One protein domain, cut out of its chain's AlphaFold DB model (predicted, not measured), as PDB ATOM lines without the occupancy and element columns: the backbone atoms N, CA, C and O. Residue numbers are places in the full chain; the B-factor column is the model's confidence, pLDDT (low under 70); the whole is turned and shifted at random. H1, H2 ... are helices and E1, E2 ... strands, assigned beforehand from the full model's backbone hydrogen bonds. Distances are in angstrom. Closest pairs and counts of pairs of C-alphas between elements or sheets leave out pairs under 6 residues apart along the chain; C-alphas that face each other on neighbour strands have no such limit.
ATOM      1  N   GLU A  76     291.474 221.513 369.261       57.47
ATOM      2  CA  GLU A  76     290.642 220.346 368.952       57.47
ATOM      3  C   GLU A  76     289.407 220.189 369.854       57.47
ATOM      4  O   GLU A  76     288.537 219.360 369.592       57.47
ATOM      5  N   SER A  77     289.284 221.007 370.903       55.75
ATOM      6  CA  SER A  77     288.328 220.793 372.000       55.75
ATOM      7  C   SER A  77     286.843 220.885 371.612       55.75
ATOM      8  O   SER A  77     285.988 220.440 372.383       55.75
ATOM      9  N   GLY A  78     286.518 221.432 370.435       63.41
ATOM     10  CA  GLY A  78     285.140 221.642 369.985       63.41
ATOM     11  C   GLY A  78     284.574 220.575 369.042       63.41
ATOM     12  O   GLY A  78     283.356 220.465 368.942       63.41
ATOM     13  N   TYR A  79     285.405 219.784 368.346       72.94
ATOM     14  CA  TYR A  79     284.920 218.959 367.223       72.94
ATOM     15  C   TYR A  79     283.962 217.856 367.673       72.94
ATOM     16  O   TYR A  79     282.849 217.769 367.163       72.94
ATOM     17  N   ASP A  80     284.353 217.056 368.665       72.44
ATOM     18  CA  ASP A  80     283.506 215.969 369.162       72.44
ATOM     19  C   ASP A  80     282.250 216.502 369.863       72.44
ATOM     20  O   ASP A  80     281.180 215.906 369.747       72.44
ATOM     21  N   LYS A  81     282.345 217.663 370.531       74.44
ATOM     22  CA  LYS A  81     281.191 218.337 371.146       74.44
ATOM     23  C   LYS A  81     280.165 218.738 370.087       74.44
ATOM     24  O   LYS A  81     279.013 218.326 370.185       74.44
ATOM     25  N   ILE A  82     280.595 219.468 369.051       74.12
ATOM     26  CA  ILE A  82     279.699 219.876 367.962       74.12
ATOM     27  C   ILE A  82     279.195 218.666 367.205       74.12
ATOM     28  O   ILE A  82     278.022 218.630 366.891       74.12
ATOM     29  N   LYS A  83     280.027 217.664 366.912       73.69
ATOM     30  CA  LYS A  83     279.576 216.473 366.185       73.69
ATOM     31  C   LYS A  83     278.519 215.690 366.973       73.69
ATOM     32  O   LYS A  83     277.594 215.139 366.388       73.69
ATOM     33  N   ASN A  84     278.624 215.656 368.299       72.38
ATOM     34  CA  ASN A  84     277.602 215.051 369.147       72.38
ATOM     35  C   ASN A  84     276.324 215.900 369.215       72.38
ATOM     36  O   ASN A  84     275.239 215.325 369.190       72.38
ATOM     37  N   GLU A  85     276.430 217.235 369.256       72.06
ATOM     38  CA  GLU A  85     275.279 218.136 369.049       72.06
ATOM     39  C   GLU A  85     274.667 217.925 367.650       72.06
ATOM     40  O   GLU A  85     273.448 217.831 367.532       72.06
ATOM     41  N   ALA A  86     275.514 217.730 366.628       63.66
ATOM     42  CA  ALA A  86     275.175 217.498 365.222       63.66
ATOM     43  C   ALA A  86     274.250 216.296 365.023       63.66
ATOM     44  O   ALA A  86     273.371 216.299 364.174       63.66
ATOM     45  N   ASN A  87     274.441 215.264 365.841       65.94
ATOM     46  CA  ASN A  87     273.641 214.048 365.784       65.94
ATOM     47  C   ASN A  87     272.309 214.153 366.548       65.94
ATOM     48  O   ASN A  87     271.503 213.231 366.463       65.94
ATOM     49  N   ARG A  88     272.099 215.209 367.349       66.25
ATOM     50  CA  ARG A  88     270.929 215.362 368.237       66.25
ATOM     51  C   ARG A  88     269.884 216.347 367.725       66.25
ATOM     52  O   ARG A  88     268.740 216.250 368.144       66.25
ATOM     53  N   VAL A  89     270.283 217.283 366.873       70.44
ATOM     54  CA  VAL A  89     269.416 218.325 366.311       70.44
ATOM     55  C   VAL A  89     269.281 218.091 364.801       70.44
ATOM     56  O   VAL A  89     270.130 217.433 364.203       70.44
ATOM     57  N   GLU A  90     268.223 218.584 364.159       73.25
ATOM     58  CA  GLU A  90     268.123 218.550 362.695       73.25
ATOM     59  C   GLU A  90     269.106 219.556 362.067       73.25
ATOM     60  O   GLU A  90     268.932 220.772 362.179       73.25
ATOM     61  N   PHE A  91     270.149 219.054 361.394       76.62
ATOM     62  CA  PHE A  91     271.100 219.885 360.649       76.62
ATOM     63  C   PHE A  91     270.841 219.819 359.151       76.62
ATOM     64  O   PHE A  91     270.859 218.754 358.536       76.62
ATOM     65  N   GLU A  92     270.717 220.992 358.546       83.62
ATOM     66  CA  GLU A  92     270.768 221.170 357.108       83.62
ATOM     67  C   GLU A  92     272.231 221.392 356.699       83.62
ATOM     68  O   GLU A  92     272.892 222.342 357.133       83.62
ATOM     69  N   LYS A  93     272.788 220.478 355.896       86.31
ATOM     70  CA  LYS A  93     274.163 220.605 355.401       86.31
ATOM     71  C   LYS A  93     274.219 221.683 354.323       86.31
ATOM     72  O   LYS A  93     273.572 221.558 353.287       86.31
ATOM     73  N   ILE A  94     275.055 222.698 354.526       88.31
ATOM     74  CA  ILE A  94     275.304 223.726 353.516       88.31
ATOM     75  C   ILE A  94     276.347 223.183 352.541       88.31
ATOM     76  O   ILE A  94     277.512 222.966 352.890       88.31
ATOM     77  N   GLU A  95     275.935 222.951 351.296       90.12
ATOM     78  CA  GLU A  95     276.870 222.518 350.266       90.12
ATOM     79  C   GLU A  95     277.884 223.613 349.939       90.12
ATOM     80  O   GLU A  95     277.531 224.748 349.611       90.12
ATOM     81  N   LEU A  96     279.164 223.242 349.969       91.50
ATOM     82  CA  LEU A  96     280.267 224.145 349.664       91.50
ATOM     83  C   LEU A  96     280.750 223.968 348.225       91.50
ATOM     84  O   LEU A  96     280.855 222.845 347.722       91.50
ATOM     85  N   LEU A 155     286.496 220.381 355.501       91.38
ATOM     86  CA  LEU A 155     285.539 221.419 355.870       91.38
ATOM     87  C   LEU A 155     284.115 221.003 355.506       91.38
ATOM     88  O   LEU A 155     283.827 220.664 354.348       91.38
ATOM     89  N   GLU A 156     283.247 221.121 356.496       90.12
ATOM     90  CA  GLU A 156     281.808 220.971 356.406       90.12
ATOM     91  C   GLU A 156     281.139 222.121 357.158       90.12
ATOM     92  O   GLU A 156     281.624 222.563 358.201       90.12
ATOM     93  N   VAL A 157     280.037 222.620 356.610       90.94
ATOM     94  CA  VAL A 157     279.252 223.692 357.219       90.94
ATOM     95  C   VAL A 157     277.818 223.212 357.322       90.94
ATOM     96  O   VAL A 157     277.274 222.634 356.379       90.94
ATOM     97  N   TYR A 158     277.222 223.439 358.481       88.19
ATOM     98  CA  TYR A 158     275.866 223.032 358.787       88.19
ATOM     99  C   TYR A 158     275.082 224.204 359.360       88.19
ATOM    100  O   TYR A 158     275.643 225.086 360.008       88.19
ATOM    101  N   PHE A 159     273.777 224.180 359.145       87.31
ATOM    102  CA  PHE A 159     272.825 225.121 359.708       87.31
ATOM    103  C   PHE A 159     271.752 224.348 360.471       87.31
ATOM    104  O   PHE A 159     271.249 223.341 359.981       87.31
ATOM    105  N   SER A 160     271.409 224.810 361.671       84.94
ATOM    106  CA  SER A 160     270.296 224.262 362.446       84.94
ATOM    107  C   SER A 160     269.214 225.317 362.630       84.94
ATOM    108  O   SER A 160     269.473 226.401 363.161       84.94
ATOM    109  N   LYS A 161     267.986 224.968 362.230       79.94
ATOM    110  CA  LYS A 161     266.791 225.809 362.405       79.94
ATOM    111  C   LYS A 161     266.293 225.823 363.848       79.94
ATOM    112  O   LYS A 161     265.666 226.794 364.260       79.94
ATOM    113  N   GLU A 162     266.550 224.755 364.598       80.25
ATOM    114  CA  GLU A 162     266.116 224.620 365.991       80.25
ATOM    115  C   GLU A 162     266.966 225.494 366.918       80.25
ATOM    116  O   GLU A 162     266.426 226.227 367.741       80.25
ATOM    117  N   THR A 163     268.293 225.473 366.747       79.44
ATOM    118  CA  THR A 163     269.218 226.264 367.578       79.44
ATOM    119  C   THR A 163     269.558 227.629 366.987       79.44
ATOM    120  O   THR A 163     270.256 228.410 367.633       79.44
ATOM    121  N   ASN A 164     269.093 227.922 365.768       84.69
ATOM    122  CA  ASN A 164     269.405 229.135 365.010       84.69
ATOM    123  C   ASN A 164     270.919 229.425 364.947       84.69
ATOM    124  O   ASN A 164     271.384 230.536 365.208       84.69
ATOM    125  N   CYS A 165     271.711 228.388 364.659       87.31
ATOM    126  CA  CYS A 165     273.173 228.445 364.674       87.31
ATOM    127  C   CYS A 165     273.781 227.898 363.375       87.31
ATOM    128  O   CYS A 165     273.301 226.912 362.806       87.31
ATOM    129  N   ILE A 166     274.900 228.496 362.957       89.50
ATOM    130  CA  ILE A 166     275.809 227.962 361.941       89.50
ATOM    131  C   ILE A 166     276.932 227.201 362.640       89.50
ATOM    132  O   ILE A 166     277.553 227.688 363.584       89.50
ATOM    133  N   TYR A 167     277.235 226.016 362.134       89.38
ATOM    134  CA  TYR A 167     278.280 225.154 362.655       89.38
ATOM    135  C   TYR A 167     279.313 224.907 361.570       89.38
ATOM    136  O   TYR A 167     278.990 224.447 360.477       89.38
ATOM    137  N   ILE A 168     280.569 225.209 361.878       90.56
ATOM    138  CA  ILE A 168     281.701 224.995 360.986       90.56
ATOM    139  C   ILE A 168     282.554 223.888 361.574       90.56
ATOM    140  O   ILE A 168     283.055 224.005 362.693       90.56
ATOM    141  N   LEU A 169     282.722 222.817 360.810       88.56
ATOM    142  CA  LEU A 169     283.399 221.606 361.234       88.56
ATOM    143  C   LEU A 169     284.553 221.273 360.297       88.56
ATOM    144  O   LEU A 169     284.421 221.238 359.078       88.56
ATOM    145  N   SER A 170     285.703 221.006 360.894       86.81
ATOM    146  CA  SER A 170     286.890 220.457 360.258       86.81
ATOM    147  C   SER A 170     287.689 219.698 361.312       86.81
ATOM    148  O   SER A 170     287.599 219.992 362.502       86.81
ATOM    149  N   ASN A 171     288.550 218.775 360.890       79.19
ATOM    150  CA  ASN A 171     289.405 218.004 361.800       79.19
ATOM    151  C   ASN A 171     290.319 218.862 362.695       79.19
ATOM    152  O   ASN A 171     290.913 218.319 363.618       79.19
ATOM    153  N   ILE A 172     290.476 220.151 362.381       77.62
ATOM    154  CA  ILE A 172     291.383 221.094 363.054       77.62
ATOM    155  C   ILE A 172     290.677 222.301 363.677       77.62
ATOM    156  O   ILE A 172     291.318 223.089 364.363       77.62
ATOM    157  N   LYS A 173     289.400 222.521 363.351       83.75
ATOM    158  CA  LYS A 173     288.615 223.661 363.830       83.75
ATOM    159  C   LYS A 173     287.153 223.267 363.897       83.75
ATOM    160  O   LYS A 173     286.614 222.711 362.943       83.75
ATOM    161  N   ALA A 174     286.521 223.619 365.000       86.81
ATOM    162  CA  ALA A 174     285.106 223.420 365.226       86.81
ATOM    163  C   ALA A 174     284.557 224.700 365.845       86.81
ATOM    164  O   ALA A 174     285.018 225.098 366.916       86.81
ATOM    165  N   LYS A 175     283.635 225.363 365.146       89.06
ATOM    166  CA  LYS A 175     283.036 226.614 365.606       89.06
ATOM    167  C   LYS A 175     281.519 226.586 365.522       89.06
ATOM    168  O   LYS A 175     280.963 226.010 364.586       89.06
ATOM    169  N   ARG A 176     280.867 227.231 366.488       89.75
ATOM    170  CA  ARG A 176     279.417 227.438 366.543       89.75
ATOM    171  C   ARG A 176     279.115 228.930 366.601       89.75
ATOM    172  O   ARG A 176     279.490 229.589 367.565       89.75
ATOM    173  N   TYR A 177     278.388 229.420 365.608       90.31
ATOM    174  CA  TYR A 177     278.009 230.818 365.462       90.31
ATOM    175  C   TYR A 177     276.490 230.981 365.607       90.31
ATOM    176  O   TYR A 177     275.753 230.498 364.744       90.31
ATOM    177  N   PRO A 178     276.000 231.626 366.678       88.88
ATOM    178  CA  PRO A 178     274.588 231.955 366.824       88.88
ATOM    179  C   PRO A 178     274.202 233.092 365.874       88.88
ATOM    180  O   PRO A 178     274.899 234.102 365.784       88.88
ATOM    181  N   LEU A 179     273.081 232.938 365.172       85.00
ATOM    182  CA  LEU A 179     272.627 233.928 364.196       85.00
ATOM    183  C   LEU A 179     272.090 235.212 364.834       85.00
ATOM    184  O   LEU A 179     272.210 236.263 364.221       85.00
ATOM    185  N   SER A 180     271.662 235.165 366.095       82.69
ATOM    186  CA  SER A 180     271.253 236.352 366.864       82.69
ATOM    187  C   SER A 180     272.366 237.390 367.067       82.69
ATOM    188  O   SER A 180     272.107 238.562 367.372       82.69
ATOM    189  N   GLU A 181     273.622 236.963 366.905       85.44
ATOM    190  CA  GLU A 181     274.818 237.803 366.979       85.44
ATOM    191  C   GLU A 181     275.341 238.224 365.595       85.44
ATOM    192  O   GLU A 181     276.372 238.900 365.511       85.44
ATOM    193  N   LEU A 182     274.653 237.842 364.513       86.69
ATOM    194  CA  LEU A 182     274.971 238.271 363.157       86.69
ATOM    195  C   LEU A 182     274.655 239.762 363.010       86.69
ATOM    196  O   LEU A 182     273.543 240.214 363.275       86.69
ATOM    197  N   SER A 183     275.655 240.533 362.593       83.00
ATOM    198  CA  SER A 183     275.530 241.983 362.399       83.00
ATOM    199  C   SER A 183     275.463 242.384 360.928       83.00
ATOM    200  O   SER A 183     274.789 243.346 360.579       83.00
ATOM    201  N   GLU A 184     276.148 241.643 360.057       84.25
ATOM    202  CA  GLU A 184     276.202 241.915 358.625       84.25
ATOM    203  C   GLU A 184     276.378 240.601 357.854       84.25
ATOM    204  O   GLU A 184     277.198 239.757 358.224       84.25
ATOM    205  N   ALA A 185     275.647 240.459 356.746       86.88
ATOM    206  CA  ALA A 185     275.828 239.394 355.768       86.88
ATOM    207  C   ALA A 185     276.001 239.998 354.368       86.88
ATOM    208  O   ALA A 185     275.205 240.833 353.939       86.88
ATOM    209  N   LYS A 186     277.050 239.584 353.654       88.81
ATOM    210  CA  LYS A 186     277.381 240.065 352.303       88.81
ATOM    211  C   LYS A 186     277.767 238.907 351.397       88.81
ATOM    212  O   LYS A 186     278.470 237.989 351.825       88.81
ATOM    213  N   LEU A 187     277.350 238.973 350.135       89.81
ATOM    214  CA  LEU A 187     277.760 238.020 349.108       89.81
ATOM    215  C   LEU A 187     278.799 238.680 348.202       89.81
ATOM    216  O   LEU A 187     278.488 239.574 347.420       89.81
ATOM    217  N   GLU A 188     280.041 238.235 348.316       92.00
ATOM    218  CA  GLU A 188     281.160 238.711 347.510       92.00
ATOM    219  C   GLU A 188     281.296 237.865 346.239       92.00
ATOM    220  O   GLU A 188     281.240 236.635 346.296       92.00
ATOM    221  N   SER A 189     281.501 238.497 345.079       90.75
ATOM    222  CA  SER A 189     281.602 237.782 343.793       90.75
ATOM    223  C   SER A 189     282.853 236.893 343.664       90.75
ATOM    224  O   SER A 189     282.854 235.927 342.905       90.75
ATOM    225  N   ASN A 190     283.927 237.210 344.391       91.88
ATOM    226  CA  ASN A 190     285.157 236.418 344.479       91.88
ATOM    227  C   ASN A 190     285.743 236.505 345.888       91.88
ATOM    228  O   ASN A 190     285.462 237.439 346.632       91.88
ATOM    229  N   VAL A 191     286.649 235.581 346.212       92.06
ATOM    230  CA  VAL A 191     287.452 235.660 347.438       92.06
ATOM    231  C   VAL A 191     288.447 236.822 347.368       92.06
ATOM    232  O   VAL A 191     289.336 236.833 346.506       92.06
ATOM    233  N   ASP A 192     288.400 237.741 348.337       92.44
ATOM    234  CA  ASP A 192     289.458 238.739 348.526       92.44
ATOM    235  C   ASP A 192     290.690 238.140 349.229       92.44
ATOM    236  O   ASP A 192     290.925 238.309 350.429       92.44
ATOM    237  N   VAL A 193     291.536 237.450 348.462       90.38
ATOM    238  CA  VAL A 193     292.783 236.851 348.976       90.38
ATOM    239  C   VAL A 193     293.710 237.904 349.601       90.38
ATOM    240  O   VAL A 193     294.450 237.598 350.534       90.38
ATOM    241  N   LEU A 194     293.649 239.162 349.154       90.12
ATOM    242  CA  LEU A 194     294.465 240.245 349.710       90.12
ATOM    243  C   LEU A 194     294.029 240.647 351.131       90.12
ATOM    244  O   LEU A 194     294.817 241.241 351.871       90.12
ATOM    245  N   LYS A 195     292.799 240.307 351.523       88.94
ATOM    246  CA  LYS A 195     292.245 240.517 352.867       88.94
ATOM    247  C   LYS A 195     292.273 239.256 353.739       88.94
ATOM    248  O   LYS A 195     292.169 239.372 354.956       88.94
ATOM    249  N   LEU A 196     292.411 238.068 353.147       88.75
ATOM    250  CA  LEU A 196     292.370 236.791 353.878       88.75
ATOM    251  C   LEU A 196     293.727 236.098 354.021       88.75
ATOM    252  O   LEU A 196     293.906 235.289 354.931       88.75
ATOM    253  N   PHE A 197     294.698 236.390 353.153       86.69
ATOM    254  CA  PHE A 197     296.005 235.747 353.236       86.69
ATOM    255  C   PHE A 197     296.749 236.187 354.516       86.69
ATOM    256  O   PHE A 197     296.981 237.387 354.694       86.69
ATOM    257  N   PRO A 198     297.187 235.260 355.398       79.56
ATOM    258  CA  PRO A 198     297.678 235.604 356.740       79.56
ATOM    259  C   PRO A 198     298.862 236.580 356.790       79.56
ATOM    260  O   PRO A 198     299.010 237.350 357.741       79.56
ATOM    261  N   LEU A 199     299.731 236.570 355.774       79.94
ATOM    262  CA  LEU A 199     300.874 237.485 355.717       79.94
ATOM    263  C   LEU A 199     300.494 238.909 355.276       79.94
ATOM    264  O   LEU A 199     301.309 239.813 355.430       79.94
ATOM    265  N   PHE A 200     299.282 239.138 354.762       84.56
ATOM    266  CA  PHE A 200     298.844 240.446 354.256       84.56
ATOM    267  C   PHE A 200     298.021 241.275 355.255       84.56
ATOM    268  O   PHE A 200     297.704 242.422 354.951       84.56
ATOM    269  N   THR A 201     297.684 240.743 356.434       75.75
ATOM    270  CA  THR A 201     296.684 241.346 357.342       75.75
ATOM    271  C   THR A 201     297.243 241.711 358.717       75.75
ATOM    272  O   THR A 201     297.721 240.838 359.412       75.75
ATOM    273  N   MET A 202     297.193 242.955 359.197       65.88
ATOM    274  CA  MET A 202     297.844 243.304 360.482       65.88
ATOM    275  C   MET A 202     296.980 243.052 361.736       65.88
ATOM    276  O   MET A 202     297.549 242.719 362.769       65.88
ATOM    277  N   PHE A 203     295.645 243.143 361.631       60.78
ATOM    278  CA  PHE A 203     294.713 243.201 362.781       60.78
ATOM    279  C   PHE A 203     293.365 242.504 362.521       60.78
ATOM    280  O   PHE A 203     292.322 242.930 363.002       60.78
ATOM    281  N   SER A 204     293.335 241.492 361.649       65.06
ATOM    282  CA  SER A 204     292.064 240.873 361.261       65.06
ATOM    283  C   SER A 204     291.820 239.562 362.000       65.06
ATOM    284  O   SER A 204     292.514 238.577 361.735       65.06
ATOM    285  N   THR A 205     290.740 239.493 362.772       70.00
ATOM    286  CA  THR A 205     290.115 238.239 363.231       70.00
ATOM    287  C   THR A 205     289.258 237.600 362.128       70.00
ATOM    288  O   THR A 205     288.160 237.090 362.355       70.00
ATOM    289  N   ASN A 206     289.749 237.667 360.888       87.69
ATOM    290  CA  ASN A 206     289.098 237.048 359.744       87.69
ATOM    291  C   ASN A 206     289.344 235.539 359.791       87.69
ATOM    292  O   ASN A 206     290.481 235.069 359.710       87.69
ATOM    293  N   GLU A 207     288.263 234.783 359.863       89.06
ATOM    294  CA  GLU A 207     288.261 233.337 359.772       89.06
ATOM    295  C   GLU A 207     287.985 232.902 358.335       89.06
ATOM    296  O   GLU A 207     286.865 232.964 357.823       89.06
ATOM    297  N   ASP A 208     289.055 232.473 357.669       91.31
ATOM    298  CA  ASP A 208     289.018 232.060 356.274       91.31
ATOM    299  C   ASP A 208     288.774 230.546 356.140       91.31
ATOM    300  O   ASP A 208     289.715 229.735 356.206       91.31
ATOM    301  N   PHE A 209     287.509 230.202 355.883       92.56
ATOM    302  CA  PHE A 209     287.019 228.871 355.525       92.56
ATOM    303  C   PHE A 209     286.682 228.747 354.025       92.56
ATOM    304  O   PHE A 209     285.889 227.896 353.615       92.56
ATOM    305  N   THR A 210     287.270 229.589 353.174       92.94
ATOM    306  CA  THR A 210     287.042 229.527 351.726       92.94
ATOM    307  C   THR A 210     287.660 228.263 351.115       92.94
ATOM    308  O   THR A 210     288.740 227.803 351.492       92.94
ATOM    309  N   THR A 211     286.946 227.668 350.161       92.12
ATOM    310  CA  THR A 211     287.306 226.421 349.465       92.12
ATOM    311  C   THR A 211     287.282 226.545 347.943       92.12
ATOM    312  O   THR A 211     287.670 225.604 347.257       92.12
ATOM    313  N   SER A 212     286.893 227.692 347.392       93.25
ATOM    314  CA  SER A 212     287.028 228.036 345.972       93.25
ATOM    315  C   SER A 212     287.326 229.529 345.825       93.25
ATOM    316  O   SER A 212     287.358 230.247 346.814       93.25
ATOM    317  N   MET A 213     287.612 229.997 344.606       91.50
ATOM    318  CA  MET A 213     287.906 231.415 344.332       91.50
ATOM    319  C   MET A 213     286.670 232.248 343.953       91.50
ATOM    320  O   MET A 213     286.810 233.453 343.781       91.50
ATOM    321  N   GLY A 214     285.502 231.616 343.788       89.38
ATOM    322  CA  GLY A 214     284.277 232.274 343.320       89.38
ATOM    323  C   GLY A 214     283.465 232.913 344.447       89.38
ATOM    324  O   GLY A 214     284.028 233.367 345.447       89.38
ATOM    325  N   ASN A 215     282.137 232.904 344.289       90.81
ATOM    326  CA  ASN A 215     281.198 233.525 345.225       90.81
ATOM    327  C   ASN A 215     281.486 233.128 346.678       90.81
ATOM    328  O   ASN A 215     281.577 231.941 347.015       90.81
ATOM    329  N   THR A 216     281.649 234.134 347.529       92.88
ATOM    330  CA  THR A 216     282.064 233.999 348.925       92.88
ATOM    331  C   THR A 216     281.053 234.695 349.813       92.88
ATOM    332  O   THR A 216     280.753 235.868 349.627       92.88
ATOM    333  N   LEU A 217     280.520 233.967 350.785       92.56
ATOM    334  CA  LEU A 217     279.661 234.540 351.804       92.56
ATOM    335  C   LEU A 217     280.538 235.092 352.927       92.56
ATOM    336  O   LEU A 217     281.325 234.346 353.518       92.56
ATOM    337  N   LYS A 218     280.387 236.385 353.208       92.75
ATOM    338  CA  LYS A 218     280.980 237.084 354.347       92.75
ATOM    339  C   LYS A 218     279.904 237.268 355.414       92.75
ATOM    340  O   LYS A 218     278.890 237.913 355.152       92.75
ATOM    341  N   LEU A 219     280.151 236.751 356.613       91.00
ATOM    342  CA  LEU A 219     279.288 236.924 357.784       91.00
ATOM    343  C   LEU A 219     280.073 237.599 358.910       91.00
ATOM    344  O   LEU A 219     281.145 237.120 359.284       91.00
ATOM    345  N   VAL A 220     279.558 238.702 359.448       89.38
ATOM    346  CA  VAL A 220     280.193 239.451 360.543       89.38
ATOM    347  C   VAL A 220     279.477 239.141 361.852       89.38
ATOM    348  O   VAL A 220     278.326 239.539 362.053       89.38
ATOM    349  N   PHE A 221     280.183 238.460 362.750       89.25
ATOM    350  CA  PHE A 221     279.743 238.177 364.111       89.25
ATOM    351  C   PHE A 221     280.473 239.085 365.103       89.25
ATOM    352  O   PHE A 221     281.420 239.794 364.757       89.25
ATOM    353  N   SER A 222     280.050 239.055 366.364       86.31
ATOM    354  CA  SER A 222     280.723 239.804 367.426       86.31
ATOM    355  C   SER A 222     282.150 239.273 367.638       86.31
ATOM    356  O   SER A 222     282.339 238.186 368.176       86.31
ATOM    357  N   GLY A 223     283.160 240.045 367.227       85.31
ATOM    358  CA  GLY A 223     284.583 239.754 367.464       85.31
ATOM    359  C   GLY A 223     285.294 238.977 366.349       85.31
ATOM    360  O   GLY A 223     286.524 238.948 366.319       85.31
ATOM    361  N   GLU A 224     284.572 238.405 365.383       89.31
ATOM    362  CA  GLU A 224     285.159 237.676 364.248       89.31
ATOM    363  C   GLU A 224     284.319 237.818 362.968       89.31
ATOM    364  O   GLU A 224     283.089 237.857 363.003       89.31
ATOM    365  N   THR A 225     284.982 237.817 361.808       91.06
ATOM    366  CA  THR A 225     284.317 237.749 360.496       91.06
ATOM    367  C   THR A 225     284.630 236.420 359.837       91.06
ATOM    368  O   THR A 225     285.788 236.017 359.767       91.06
ATOM    369  N   VAL A 226     283.613 235.761 359.301       93.19
ATOM    370  CA  VAL A 226     283.695 234.411 358.750       93.19
ATOM    371  C   VAL A 226     283.478 234.449 357.241       93.19
ATOM    372  O   VAL A 226     282.527 235.070 356.768       93.19
ATOM    373  N   TYR A 227     284.335 233.749 356.493       94.00
ATOM    374  CA  TYR A 227     284.265 233.659 355.031       94.00
ATOM    375  C   TYR A 227     284.194 232.199 354.577       94.00
ATOM    376  O   TYR A 227     285.067 231.405 354.932       94.00
ATOM    377  N   PHE A 228     283.204 231.838 353.756       94.19
ATOM    378  CA  PHE A 228     283.125 230.512 353.124       94.19
ATOM    379  C   PHE A 228     282.349 230.528 351.798       94.19
ATOM    380  O   PHE A 228     281.571 231.436 351.522       94.19
ATOM    381  N   ASN A 229     282.550 229.512 350.952       94.00
ATOM    382  CA  ASN A 229     281.923 229.427 349.624       94.00
ATOM    383  C   ASN A 229     280.684 228.520 349.648       94.00
ATOM    384  O   ASN A 229     280.800 227.321 349.391       94.00
ATOM    385  N   ALA A 230     279.510 229.078 349.943       89.38
ATOM    386  CA  ALA A 230     278.239 228.358 349.842       89.38
ATOM    387  C   ALA A 230     277.789 228.226 348.373       89.38
ATOM    388  O   ALA A 230     277.893 229.183 347.608       89.38
ATOM    389  N   LYS A 231     277.269 227.058 347.967       85.94
ATOM    390  CA  LYS A 231     276.668 226.876 346.629       85.94
ATOM    391  C   LYS A 231     275.304 227.553 346.497       85.94
ATOM    392  O   LYS A 231     274.968 228.036 345.424       85.94
ATOM    393  N   ASN A 232     274.524 227.539 347.573       79.69
ATOM    394  CA  ASN A 232     273.196 228.130 347.649       79.69
ATOM    395  C   ASN A 232     273.094 228.957 348.938       79.69
ATOM    396  O   ASN A 232     273.660 228.586 349.970       79.69
ATOM    397  N   THR A 233     272.377 230.070 348.863       76.56
ATOM    398  CA  THR A 233     272.105 230.995 349.965       76.56
ATOM    399  C   THR A 233     270.641 230.962 350.413       76.56
ATOM    400  O   THR A 233     270.268 231.734 351.283       76.56
ATOM    401  N   SER A 234     269.803 230.058 349.891       71.31
ATOM    402  CA  SER A 234     268.374 229.967 350.245       71.31
ATOM    403  C   SER A 234     268.112 229.745 351.738       71.31
ATOM    404  O   SER A 234     267.083 230.169 352.255       71.31
ATOM    405  N   TRP A 235     269.047 229.107 352.446       73.88
ATOM    406  CA  TRP A 235     268.975 228.930 353.897       73.88
ATOM    407  C   TRP A 235     269.060 230.267 354.654       73.88
ATOM    408  O   TRP A 235     268.495 230.365 355.736       73.88
ATOM    409  N   LEU A 236     269.669 231.314 354.074       69.31
ATOM    410  CA  LEU A 236     269.686 232.661 354.662       69.31
ATOM    411  C   LEU A 236     268.311 233.332 354.637       69.31
ATOM    412  O   LEU A 236     267.950 233.976 355.612       69.31
ATOM    413  N   ALA A 237     267.495 233.103 353.605       63.09
ATOM    414  CA  ALA A 237     266.122 233.624 353.571       63.09
ATOM    415  C   ALA A 237     265.251 233.044 354.706       63.09
ATOM    416  O   ALA A 237     264.269 233.642 355.133       63.09
ATOM    417  N   THR A 238     265.623 231.872 355.239       59.38
ATOM    418  CA  THR A 238     264.960 231.304 356.425       59.38
ATOM    419  C   THR A 238     265.332 232.065 357.707       59.38
ATOM    420  O   THR A 238     264.536 232.097 358.643       59.38
ATOM    421  N   ILE A 239     266.504 232.709 357.741       57.75
ATOM    422  CA  ILE A 239     267.016 233.493 358.878       57.75
ATOM    423  C   ILE A 239     266.244 234.810 359.011       57.75
ATOM    424  O   ILE A 239     265.805 235.148 360.107       57.75
ATOM    425  N   GLU A 240     265.996 235.496 357.891       52.25
ATOM    426  CA  GLU A 240     265.235 236.758 357.833       52.25
ATOM    427  C   GLU A 240     263.806 236.627 358.388       52.25
ATOM    428  O   GLU A 240     263.229 237.596 358.868       52.25
ATOM    429  N   SER A 241     263.233 235.419 358.381       46.81
ATOM    430  CA  SER A 241     261.846 235.189 358.808       46.81
ATOM    431  C   SER A 241     261.625 235.071 360.327       46.81
ATOM    432  O   SER A 241     260.476 234.923 360.745       46.81
ATOM    433  N   ARG A 242     262.682 235.081 361.163       51.75
ATOM    434  CA  ARG A 242     262.569 234.740 362.601       51.75
ATOM    435  C   ARG A 242     263.138 235.739 363.613       51.75
ATOM    436  O   ARG A 242     262.848 235.561 364.793       51.75
ATOM    437  N   GLU A 243     263.897 236.761 363.222       48.53
ATOM    438  CA  GLU A 243     264.468 237.722 364.182       48.53
ATOM    439  C   GLU A 243     263.943 239.149 363.967       48.53
ATOM    440  O   GLU A 243     263.945 239.662 362.858       48.53
ATOM    441  N   GLU A 244     263.526 239.809 365.056       46.56
ATOM    442  CA  GLU A 244     263.052 241.210 365.112       46.56
ATOM    443  C   GLU A 244     264.138 242.260 364.797       46.56
ATOM    444  O   GLU A 244     263.883 243.463 364.869       46.56
ATOM    445  N   LYS A 245     265.357 241.844 364.438       46.16
ATOM    446  CA  LYS A 245     266.338 242.745 363.831       46.16
ATOM    447  C   LYS A 245     266.109 242.727 362.331       46.16
ATOM    448  O   LYS A 245     266.164 241.660 361.733       46.16
ATOM    449  N   GLU A 246     265.911 243.904 361.741       43.38
ATOM    450  CA  GLU A 246     265.962 244.132 360.294       43.38
ATOM    451  C   GLU A 246     267.340 243.705 359.748       43.38
ATOM    452  O   GLU A 246     268.229 244.520 359.505       43.38
ATOM    453  N   LEU A 247     267.563 242.397 359.600       50.62
ATOM    454  CA  LEU A 247     268.577 241.868 358.704       50.62
ATOM    455  C   LEU A 247     268.209 242.396 357.312       50.62
ATOM    456  O   LEU A 247     267.030 242.356 356.949       50.62
ATOM    457  N   PRO A 248     269.167 242.965 356.561       49.53
ATOM    458  CA  PRO A 248     268.864 243.621 355.300       49.53
ATOM    459  C   PRO A 248     268.132 242.640 354.384       49.53
ATOM    460  O   PRO A 248     268.654 241.570 354.094       49.53
ATOM    461  N   SER A 249     266.937 243.035 353.943       44.16
ATOM    462  CA  SER A 249     265.979 242.248 353.152       44.16
ATOM    463  C   SER A 249     266.523 241.707 351.823       44.16
ATOM    464  O   SER A 249     265.883 240.875 351.185       44.16
ATOM    465  N   GLU A 250     267.701 242.171 351.402       56.88
ATOM    466  CA  GLU A 250     268.507 241.571 350.350       56.88
ATOM    467  C   GLU A 250     269.981 241.562 350.775       56.88
ATOM    468  O   GLU A 250     270.554 242.587 351.163       56.88
ATOM    469  N   ILE A 251     270.632 240.401 350.649       66.94
ATOM    470  CA  ILE A 251     272.075 240.281 350.868       66.94
ATOM    471  C   ILE A 251     272.789 241.154 349.837       66.94
ATOM    472  O   ILE A 251     272.797 240.844 348.642       66.94
ATOM    473  N   ALA A 252     273.441 242.216 350.312       76.56
ATOM    474  CA  ALA A 252     274.204 243.111 349.459       76.56
ATOM    475  C   ALA A 252     275.252 242.315 348.664       76.56
ATOM    476  O   ALA A 252     276.156 241.685 349.231       76.56
ATOM    477  N   GLN A 253     275.117 242.347 347.339       82.38
ATOM    478  CA  GLN A 253     276.088 241.763 346.428       82.38
ATOM    479  C   GLN A 253     277.233 242.749 346.235       82.38
ATOM    480  O   GLN A 253     277.041 243.869 345.762       82.38
ATOM    481  N   VAL A 254     278.435 242.331 346.616       87.19
ATOM    482  CA  VAL A 254     279.639 243.149 346.503       87.19
ATOM    483  C   VAL A 254     280.538 242.544 345.438       87.19
ATOM    484  O   VAL A 254     280.996 241.406 345.552       87.19
ATOM    485  N   GLU A 255     280.819 243.313 344.390       90.31
ATOM    486  CA  GLU A 255     281.780 242.887 343.379       90.31
ATOM    487  C   GLU A 255     283.206 242.978 343.944       90.31
ATOM    488  O   GLU A 255     283.726 244.061 344.229       90.31
ATOM    489  N   VAL A 256     283.859 241.824 344.078       90.69
ATOM    490  CA  VAL A 256     285.265 241.712 344.467       90.69
ATOM    491  C   VAL A 256     286.080 241.333 343.238       90.69
ATOM    492  O   VAL A 256     285.959 240.244 342.665       90.69
ATOM    493  N   LEU A 257     286.943 242.258 342.822       91.38
ATOM    494  CA  LEU A 257     287.848 242.046 341.700       91.38
ATOM    495  C   LEU A 257     288.968 241.070 342.097       91.38
ATOM    496  O   LEU A 257     289.480 241.149 343.216       91.38
ATOM    497  N   PRO A 258     289.430 240.198 341.186       90.31
ATOM    498  CA  PRO A 258     290.495 239.253 341.494       90.31
ATOM    499  C   PRO A 258     291.824 239.963 341.786       90.31
ATOM    500  O   PRO A 258     292.083 241.072 341.310       90.31
ATOM    501  N   PHE A 259     292.714 239.312 342.540       90.88
ATOM    502  CA  PHE A 259     293.997 239.903 342.954       90.88
ATOM    503  C   PHE A 259     294.912 240.284 341.773       90.88
ATOM    504  O   PHE A 259     295.698 241.221 341.881       90.88
TER     505      PHE A 259
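Overview. This is residues 76 to 96 and 155 to 259 of the 571 residues of the protein "Putative membrane metalloprotease YxkI" of Aeribacillus pallidus (UniProt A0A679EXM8). What shape do these atoms make? Two twisted sheets stand next to each other with few contacts between them, one of four strands, E1 to E4, and one of five, E6, E8, E7, E5 and E9. The short helix H1 covers one face of the four-strand sheet, H3 is on its opposite face, and H2 only grazes the five-strand sheet. What is the make-up? The 126 printed residues hold three named helices and nine named strands, in the order H1 E1 E2 E3 E4 E5 H2 E6 E7 E8 H3 E9, of the mixed class; the sheet E1 E2 E3 E4 is antiparallel, the sheet E6 E8 E7 E5 E9 mixed. The whole is compact, with a radius of gyration of the C-alphas of 14.5 A and spans of 42 by 36 by 25 A.

Arrangement. What does the first helix stand over? H1, residues 79 to 86, is on the sheet of E1, residues 91 to 94, E2, 156 to 160, E3, 165 to 170, and E4, 173 to 178, at a height over the sheet of 8.5 A. Its closest C-alphas to E4 are those of Tyr 79 and Ala 174, 4.9 A apart. How do these strands pair? E2, E3 and E4 form a meander, each strand the antiparallel neighbour of the one before, with N 158 and O 167 at 2.9 A and N 175 and O 168 at 2.9 A. E1 is antiparallel to E2, with N 92 and O 159 at 2.8 A. How is the other sheet built? Strongly twisted, it runs E6, residues 206 to 209, E8, 224 to 228, E7, 216 to 221, E5, 184 to 188, and E9, 252 to 254. E7 and E8 are a hairpin, with N 219 and O 226 at 2.9 A, and E7 is antiparallel to E5, with N 218 and O 186 at 2.9 A. E6 is parallel to E8, with N 207 and O 225 at 2.8 A, and E9 to E5, with N 254 and O 187 at 2.9 A. Where are the other helices? With H2, residues 193 to 196, and H3, 234 to 240, the sets E5, H2, E6 and E8, H3, E9 are split strand-helix-strand units, parallel strands with others between them, each with a right-handed crossover. H3 is on the four-strand sheet, on the opposite face from H1, its closest C-alphas to E2 being those of Phe 159 and Trp 235, 7.9 A apart. Every O i to N i+4 pair of H1 is within hydrogen-bond range, H3 has 1 of 3 and 3 of 4 O i to N i+3 pairs, and H2 is too short for an i+4 pair.

Along the chain. Where do the elements begin and end? H1 starts at C-alpha 79, (284.920, 218.959, 367.223), and E9 ends at C-alpha 254, (279.639, 243.149, 346.503). Which are longest? E4 measures 16.6 A, E3 16.5 A and E7 15.9 A.

Size, cuts and confidence. Is anything missing? Residues 97 to 154 are not printed; C-alphas 96 and 155 are 8.6 A apart across the cut. Where is it loose or uncertain? The link from H3 to E9 is long, with 11 residues, and residues 236 to 251 are among those under 70 in pLDDT.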